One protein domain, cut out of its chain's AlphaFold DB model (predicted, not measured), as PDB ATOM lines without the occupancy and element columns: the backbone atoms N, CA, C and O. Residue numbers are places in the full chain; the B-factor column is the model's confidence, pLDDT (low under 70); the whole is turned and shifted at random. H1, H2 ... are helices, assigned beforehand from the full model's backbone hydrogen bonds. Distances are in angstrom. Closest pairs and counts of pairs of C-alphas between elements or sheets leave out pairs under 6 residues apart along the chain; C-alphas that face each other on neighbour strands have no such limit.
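What this domain is: This is residues 2 to 62 of the 400 residues of an uncharacterized protein of Aspergillus wentii DTO 134E9 (UniProt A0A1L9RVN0). Two helices make a narrow V, a lopsided helical hairpin: the last part of H1 packs on the first part of H2 at the closed end, and from there the two spread apart. The long link, residues 19 to 30, loops round that closed end, while residues 2 to 8 of the short arm and residues 43 to 62, the far part of the long arm and the end after it, stick out free. The printed part has 61 residues with two named helices, H1 then H2, and no named strand; its class is all helix. It is loose, with a radius of gyration of the C-alphas of 14.9 A, and spans 50 by 25 by 16 A, the length coming from H2.

Where its parts are: H1 is residues 2 to 18, 24.8 A from first to last C-alpha, beginning at C-alpha 2 (118.296, 134.078, 186.510). H2 is residues 31 to 60, 42.6 A long, from C-alpha 31 (128.814, 158.586, 192.590) to C-alpha 60 (131.515, 116.143, 194.077).

How they stand to each other: H1 touches H2 with residues 13 to 17 alone, and H2 touches H1 with residues 31 to 39 alone. Their closest C-alphas, those of Ala 13 and Ala 38, are 6.4 A apart. The helices run opposite ways at a steep tilt of 37 degrees, only just steep, and form a helical hairpin. In H1 and H2 every O i to N i+4 pair is within hydrogen-bond range.

The domain as a whole: The two C-alphas farthest apart, those of Glu 28 and Asp 62, are 50.5 A apart. The printed part has no cut. The link from H1 to H2, 12 residues, is long. The mean pLDDT of the printed part is 73.6; residues 2 to 7, 16, 19 to 25, 27 and 61 to 62 are under 70.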
ATOM      1  N   ILE A   2     117.351 132.935 186.538       59.03
ATOM      2  CA  ILE A   2     118.296 134.078 186.510       59.03
ATOM      3  C   ILE A   2     117.658 135.423 186.924       59.03
ATOM      4  O   ILE A   2     118.298 136.233 187.586       59.03
ATOM      5  N   PHE A   3     116.377 135.643 186.612       52.91
ATOM      6  CA  PHE A   3     115.658 136.889 186.922       52.91
ATOM      7  C   PHE A   3     115.718 137.373 188.390       52.91
ATOM      8  O   PHE A   3     116.003 138.555 188.589       52.91
ATOM      9  N   PRO A   4     115.515 136.533 189.429       64.31
ATOM     10  CA  PRO A   4     115.614 136.995 190.818       64.31
ATOM     11  C   PRO A   4     117.035 137.430 191.205       64.31
ATOM     12  O   PRO A   4     117.191 138.371 191.978       64.31
ATOM     13  N   PHE A   5     118.073 136.813 190.630       66.44
ATOM     14  CA  PHE A   5     119.462 137.205 190.882       66.44
ATOM     15  C   PHE A   5     119.793 138.560 190.263       66.44
ATOM     16  O   PHE A   5     120.444 139.378 190.907       66.44
ATOM     17  N   VAL A   6     119.299 138.830 189.052       68.94
ATOM     18  CA  VAL A   6     119.469 140.139 188.402       68.94
ATOM     19  C   VAL A   6     118.740 141.229 189.192       68.94
ATOM     20  O   VAL A   6     119.313 142.286 189.443       68.94
ATOM     21  N   GLY A   7     117.520 140.955 189.664       68.56
ATOM     22  CA  GLY A   7     116.768 141.874 190.521       68.56
ATOM     23  C   GLY A   7     117.481 142.168 191.845       68.56
ATOM     24  O   GLY A   7     117.623 143.331 192.218       68.56
ATOM     25  N   LEU A   8     117.996 141.137 192.523       74.81
ATOM     26  CA  LEU A   8     118.769 141.283 193.761       74.81
ATOM     27  C   LEU A   8     120.048 142.097 193.528       74.81
ATOM     28  O   LEU A   8     120.367 142.981 194.316       74.81
ATOM     29  N   PHE A   9     120.747 141.839 192.423       73.00
ATOM     30  CA  PHE A   9     121.971 142.538 192.052       73.00
ATOM     31  C   PHE A   9     121.731 144.021 191.779       73.00
ATOM     32  O   PHE A   9     122.430 144.867 192.328       73.00
ATOM     33  N   VAL A  10     120.724 144.343 190.961       74.94
ATOM     34  CA  VAL A  10     120.356 145.732 190.656       74.94
ATOM     35  C   VAL A  10     119.900 146.445 191.924       74.94
ATOM     36  O   VAL A  10     120.291 147.587 192.143       74.94
ATOM     37  N   SER A  11     119.153 145.758 192.791       75.69
ATOM     38  CA  SER A  11     118.716 146.300 194.081       75.69
ATOM     39  C   SER A  11     119.900 146.595 194.998       75.69
ATOM     40  O   SER A  11     119.976 147.703 195.509       75.69
ATOM     41  N   LEU A  12     120.849 145.663 195.157       71.00
ATOM     42  CA  LEU A  12     122.081 145.841 195.943       71.00
ATOM     43  C   LEU A  12     122.977 146.944 195.374       71.00
ATOM     44  O   LEU A  12     123.525 147.739 196.137       71.00
ATOM     45  N   ALA A  13     123.104 147.019 194.049       70.88
ATOM     46  CA  ALA A  13     123.868 148.060 193.375       70.88
ATOM     47  C   ALA A  13     123.226 149.437 193.577       70.88
ATOM     48  O   ALA A  13     123.925 150.373 193.959       70.88
ATOM     49  N   LEU A  14     121.901 149.561 193.407       75.38
ATOM     50  CA  LEU A  14     121.176 150.793 193.730       75.38
ATOM     51  C   LEU A  14     121.328 151.130 195.215       75.38
ATOM     52  O   LEU A  14     121.627 152.269 195.556       75.38
ATOM     53  N   TRP A  15     121.187 150.155 196.110       71.56
ATOM     54  CA  TRP A  15     121.301 150.384 197.549       71.56
ATOM     55  C   TRP A  15     122.687 150.873 197.958       71.56
ATOM     56  O   TRP A  15     122.781 151.818 198.733       71.56
ATOM     57  N   GLY A  16     123.750 150.313 197.377       66.25
ATOM     58  CA  GLY A  16     125.126 150.763 197.597       66.25
ATOM     59  C   GLY A  16     125.401 152.186 197.100       66.25
ATOM     60  O   GLY A  16     126.378 152.804 197.521       66.25
ATOM     61  N   THR A  17     124.539 152.739 196.237       70.06
ATOM     62  CA  THR A  17     124.621 154.157 195.856       70.06
ATOM     63  C   THR A  17     123.963 155.091 196.870       70.06
ATOM     64  O   THR A  17     124.469 156.196 197.072       70.06
ATOM     65  N   PHE A  18     122.892 154.648 197.541       71.88
ATOM     66  CA  PHE A  18     122.175 155.438 198.551       71.88
ATOM     67  C   PHE A  18     122.780 155.311 199.950       71.88
ATOM     68  O   PHE A  18     122.837 156.293 200.685       71.88
ATOM     69  N   PHE A  19     123.263 154.123 200.304       67.81
ATOM     70  CA  PHE A  19     123.867 153.839 201.598       67.81
ATOM     71  C   PHE A  19     125.336 153.459 201.395       67.81
ATOM     72  O   PHE A  19     125.618 152.401 200.826       67.81
ATOM     73  N   PRO A  20     126.292 154.306 201.821       60.44
ATOM     74  CA  PRO A  20     127.704 153.966 201.740       60.44
ATOM     75  C   PRO A  20     127.953 152.718 202.589       60.44
ATOM     76  O   PRO A  20     127.696 152.713 203.792       60.44
ATOM     77  N   VAL A  21     128.419 151.644 201.949       57.56
ATOM     78  CA  VAL A  21     128.776 150.401 202.638       57.56
ATOM     79  C   VAL A  21     129.949 150.703 203.581       57.56
ATOM     80  O   VAL A  21     131.024 151.075 203.091       57.56
ATOM     81  N   PRO A  22     129.777 150.564 204.911       48.84
ATOM     82  CA  PRO A  22     130.826 150.886 205.871       48.84
ATOM     83  C   PRO A  22     132.092 150.072 205.579       48.84
ATOM     84  O   PRO A  22     132.040 148.847 205.495       48.84
ATOM     85  N   GLY A  23     133.227 150.755 205.404       62.72
ATOM     86  CA  GLY A  23     134.544 150.135 205.206       62.72
ATOM     87  C   GLY A  23     134.993 149.940 203.752       62.72
ATOM     88  O   GLY A  23     136.177 149.708 203.532       62.72
ATOM     89  N   LEU A  24     134.105 150.081 202.760       59.56
ATOM     90  CA  LEU A  24     134.468 149.985 201.333       59.56
ATOM     91  C   LEU A  24     134.359 151.317 200.587       59.56
ATOM     92  O   LEU A  24     135.041 151.515 199.583       59.56
ATOM     93  N   ILE A  25     133.486 152.218 201.044       60.41
ATOM     94  CA  ILE A  25     133.169 153.456 200.334       60.41
ATOM     95  C   ILE A  25     133.125 154.607 201.336       60.41
ATOM     96  O   ILE A  25     132.302 154.619 202.249       60.41
ATOM     97  N   GLU A  26     133.991 155.599 201.143       77.00
ATOM     98  CA  GLU A  26     133.901 156.855 201.884       77.00
ATOM     99  C   GLU A  26     132.705 157.674 201.365       77.00
ATOM    100  O   GLU A  26     132.541 157.828 200.147       77.00
ATOM    101  N   PRO A  27     131.879 158.238 202.262       68.38
ATOM    102  CA  PRO A  27     130.666 158.970 201.897       68.38
ATOM    103  C   PRO A  27     130.931 160.240 201.077       68.38
ATOM    104  O   PRO A  27     129.999 160.769 200.477       68.38
ATOM    105  N   GLU A  28     132.177 160.712 201.003       83.00
ATOM    106  CA  GLU A  28     132.566 161.892 200.222       83.00
ATOM    107  C   GLU A  28     132.925 161.577 198.760       83.00
ATOM    108  O   GLU A  28     133.067 162.483 197.940       83.00
ATOM    109  N   GLN A  29     133.045 160.302 198.375       78.06
ATOM    110  CA  GLN A  29     133.474 159.947 197.020       78.06
ATOM    111  C   GLN A  29     132.369 160.187 195.982       78.06
ATOM    112  O   GLN A  29     131.182 160.013 196.266       78.06
ATOM    113  N   SER A  30     132.745 160.564 194.756       84.25
ATOM    114  CA  SER A  30     131.795 160.792 193.661       84.25
ATOM    115  C   SER A  30     130.986 159.528 193.343       84.25
ATOM    116  O   SER A  30     131.493 158.411 193.455       84.25
ATOM    117  N   PHE A  31     129.728 159.693 192.917       76.19
ATOM    118  CA  PHE A  31     128.814 158.586 192.590       76.19
ATOM    119  C   PHE A  31     129.452 157.537 191.667       76.19
ATOM    120  O   PHE A  31     129.329 156.341 191.911       76.19
ATOM    121  N   VAL A  32     130.207 157.980 190.655       79.31
ATOM    122  CA  VAL A  32     130.908 157.096 189.708       79.31
ATOM    123  C   VAL A  32     131.940 156.220 190.418       79.31
ATOM    124  O   VAL A  32     132.043 155.031 190.125       79.31
ATOM    125  N   LYS A  33     132.675 156.771 191.389       79.75
ATOM    126  CA  LYS A  33     133.664 156.021 192.169       79.75
ATOM    127  C   LYS A  33     132.987 154.999 193.089       79.75
ATOM    128  O   LYS A  33     133.465 153.872 193.187       79.75
ATOM    129  N   ARG A  34     131.823 155.337 193.664       77.75
ATOM    130  CA  ARG A  34     130.991 154.393 194.439       77.75
ATOM    131  C   ARG A  34     130.448 153.264 193.567       77.75
ATOM    132  O   ARG A  34     130.560 152.102 193.940       77.75
ATOM    133  N   LEU A  35     129.917 153.599 192.390       76.44
ATOM    134  CA  LEU A  35     129.391 152.628 191.433       76.44
ATOM    135  C   LEU A  35     130.498 151.694 190.926       76.44
ATOM    136  O   LEU A  35     130.303 150.484 190.874       76.44
ATOM    137  N   SER A  36     131.681 152.237 190.628       80.12
ATOM    138  CA  SER A  36     132.861 151.451 190.260       80.12
ATOM    139  C   SER A  36     133.316 150.531 191.395       80.12
ATOM    140  O   SER A  36     133.683 149.389 191.132       80.12
ATOM    141  N   GLY A  37     133.279 150.996 192.648       78.50
ATOM    142  CA  GLY A  37     133.579 150.175 193.823       78.50
ATOM    143  C   GLY A  37     132.572 149.037 194.008       78.50
ATOM    144  O   GLY A  37     132.967 147.893 194.221       78.50
ATOM    145  N   ALA A  38     131.278 149.320 193.833       76.62
ATOM    146  CA  ALA A  38     130.216 148.317 193.878       76.62
ATOM    147  C   ALA A  38     130.336 147.284 192.739       76.62
ATOM    148  O   ALA A  38     130.203 146.083 192.975       76.62
ATOM    149  N   MET A  39     130.655 147.723 191.516       77.44
ATOM    150  CA  MET A  39     130.960 146.833 190.387       77.44
ATOM    151  C   MET A  39     132.208 145.974 190.649       77.44
ATOM    152  O   MET A  39     132.218 144.785 190.340       77.44
ATOM    153  N   GLY A  40     133.243 146.536 191.276       78.00
ATOM    154  CA  GLY A  40     134.429 145.781 191.687       78.00
ATOM    155  C   GLY A  40     134.113 144.719 192.744       78.00
ATOM    156  O   GLY A  40     134.511 143.564 192.603       78.00
ATOM    157  N   ALA A  41     133.338 145.076 193.771       75.31
ATOM    158  CA  ALA A  41     132.920 144.147 194.820       75.31
ATOM    159  C   ALA A  41     132.061 143.005 194.261       75.31
ATOM    160  O   ALA A  41     132.260 141.843 194.601       75.31
ATOM    161  N   THR A  42     131.139 143.316 193.352       75.88
ATOM    162  CA  THR A  42     130.300 142.308 192.700       75.88
ATOM    163  C   THR A  42     131.087 141.390 191.766       75.88
ATOM    164  O   THR A  42     130.846 140.183 191.765       75.88
ATOM    165  N   ALA A  43     132.073 141.914 191.032       74.50
ATOM    166  CA  ALA A  43     133.006 141.088 190.267       74.50
ATOM    167  C   ALA A  43     133.817 140.150 191.179       74.50
ATOM    168  O   ALA A  43     134.008 138.984 190.833       74.50
ATOM    169  N   MET A  44     134.228 140.611 192.367       72.69
ATOM    170  CA  MET A  44     134.882 139.754 193.362       72.69
ATOM    171  C   MET A  44     133.947 138.674 193.913       72.69
ATOM    172  O   MET A  44     134.355 137.521 193.994       72.69
ATOM    173  N   VAL A  45     132.688 139.000 194.230       78.19
ATOM    174  CA  VAL A  45     131.691 138.005 194.672       78.19
ATOM    175  C   VAL A  45     131.472 136.939 193.601       78.19
ATOM    176  O   VAL A  45     131.434 135.754 193.926       78.19
ATOM    177  N   LYS A  46     131.396 137.332 192.325       82.12
ATOM    178  CA  LYS A  46     131.338 136.377 191.214       82.12
ATOM    179  C   LYS A  46     132.591 135.498 191.168       82.12
ATOM    180  O   LYS A  46     132.461 134.289 191.070       82.12
ATOM    181  N   GLY A  47     133.781 136.080 191.312       81.81
ATOM    182  CA  GLY A  47     135.028 135.311 191.374       81.81
ATOM    183  C   GLY A  47     135.060 134.300 192.527       81.81
ATOM    184  O   GLY A  47     135.535 133.183 192.348       81.81
ATOM    185  N   VAL A  48     134.509 134.654 193.694       78.81
ATOM    186  CA  VAL A  48     134.359 133.733 194.835       78.81
ATOM    187  C   VAL A  48     133.341 132.631 194.532       78.81
ATOM    188  O   VAL A  48     133.578 131.484 194.898       78.81
ATOM    189  N   TYR A  49     132.237 132.949 193.851       78.81
ATOM    190  CA  TYR A  49     131.242 131.961 193.434       78.81
ATOM    191  C   TYR A  49     131.816 130.970 192.417       78.81
ATOM    192  O   TYR A  49     131.728 129.765 192.635       78.81
ATOM    193  N   ASP A  50     132.483 131.465 191.372       86.06
ATOM    194  CA  ASP A  50     133.144 130.636 190.359       86.06
ATOM    195  C   ASP A  50     134.211 129.736 191.019       86.06
ATOM    196  O   ASP A  50     134.333 128.555 190.700       86.06
ATOM    197  N   LEU A  51     134.955 130.257 192.006       81.19
ATOM    198  CA  LEU A  51     135.909 129.465 192.788       81.19
ATOM    199  C   LEU A  51     135.213 128.386 193.633       81.19
ATOM    200  O   LEU A  51     135.675 127.246 193.670       81.19
ATOM    201  N   ALA A  52     134.112 128.725 194.303       81.75
ATOM    202  CA  ALA A  52     133.325 127.773 195.081       81.75
ATOM    203  C   ALA A  52     132.723 126.675 194.192       81.75
ATOM    204  O   ALA A  52     132.672 125.520 194.605       81.75
ATOM    205  N   GLU A  53     132.327 127.001 192.961       86.56
ATOM    206  CA  GLU A  53     131.849 126.040 191.967       86.56
ATOM    207  C   GLU A  53     132.970 125.105 191.488       86.56
ATOM    208  O   GLU A  53     132.772 123.892 191.399       86.56
ATOM    209  N   VAL A  54     134.181 125.623 191.260       87.38
ATOM    210  CA  VAL A  54     135.357 124.793 190.936       87.38
ATOM    211  C   VAL A  54     135.706 123.851 192.091       87.38
ATOM    212  O   VAL A  54     135.988 122.678 191.865       87.38
ATOM    213  N   ILE A  55     135.654 124.332 193.335       81.06
ATOM    214  CA  ILE A  55     135.883 123.492 194.517       81.06
ATOM    215  C   ILE A  55     134.769 122.446 194.638       81.06
ATOM    216  O   ILE A  55     135.054 121.261 194.775       81.06
ATOM    217  N   SER A  56     133.505 122.850 194.527       80.00
ATOM    218  CA  SER A  56     132.358 121.942 194.616       80.00
ATOM    219  C   SER A  56     132.410 120.858 193.541       80.00
ATOM    220  O   SER A  56     132.268 119.680 193.851       80.00
ATOM    221  N   SER A  57     132.712 121.219 192.291       82.69
ATOM    222  CA  SER A  57     132.874 120.241 191.210       82.69
ATOM    223  C   SER A  57     134.054 119.301 191.453       82.69
ATOM    224  O   SER A  57     133.908 118.106 191.226       82.69
ATOM    225  N   ALA A  58     135.179 119.783 191.991       82.50
ATOM    226  CA  ALA A  58     136.314 118.927 192.337       82.50
ATOM    227  C   ALA A  58     136.002 117.929 193.471       82.50
ATOM    228  O   ALA A  58     136.489 116.803 193.431       82.50
ATOM    229  N   TYR A  59     135.188 118.315 194.459       78.44
ATOM    230  CA  TYR A  59     134.821 117.450 195.589       78.44
ATOM    231  C   TYR A  59     133.613 116.542 195.310       78.44
ATOM    232  O   TYR A  59     133.498 115.479 195.919       78.44
ATOM    233  N   MET A  60     132.705 116.933 194.414       73.62
ATOM    234  CA  MET A  60     131.515 116.143 194.077       73.62
ATOM    235  C   MET A  60     131.785 115.082 192.997       73.62
ATOM    236  O   MET A  60     131.134 114.038 193.027       73.62
ATOM    237  N   ASP A  61     132.756 115.289 192.091       65.19
ATOM    238  CA  ASP A  61     133.112 114.297 191.049       65.19
ATOM    239  C   ASP A  61     133.709 113.006 191.659       65.19
ATOM    240  O   ASP A  61     133.571 111.931 191.079       65.19
ATOM    241  N   ASP A  62     134.324 113.083 192.848       60.00
ATOM    242  CA  ASP A  62     134.994 111.937 193.492       60.00
ATOM    243  C   ASP A  62     134.050 111.070 194.351       60.00
ATOM    244  O   ASP A  62     134.352 109.914 194.646       60.00
TER     245      ASP A  62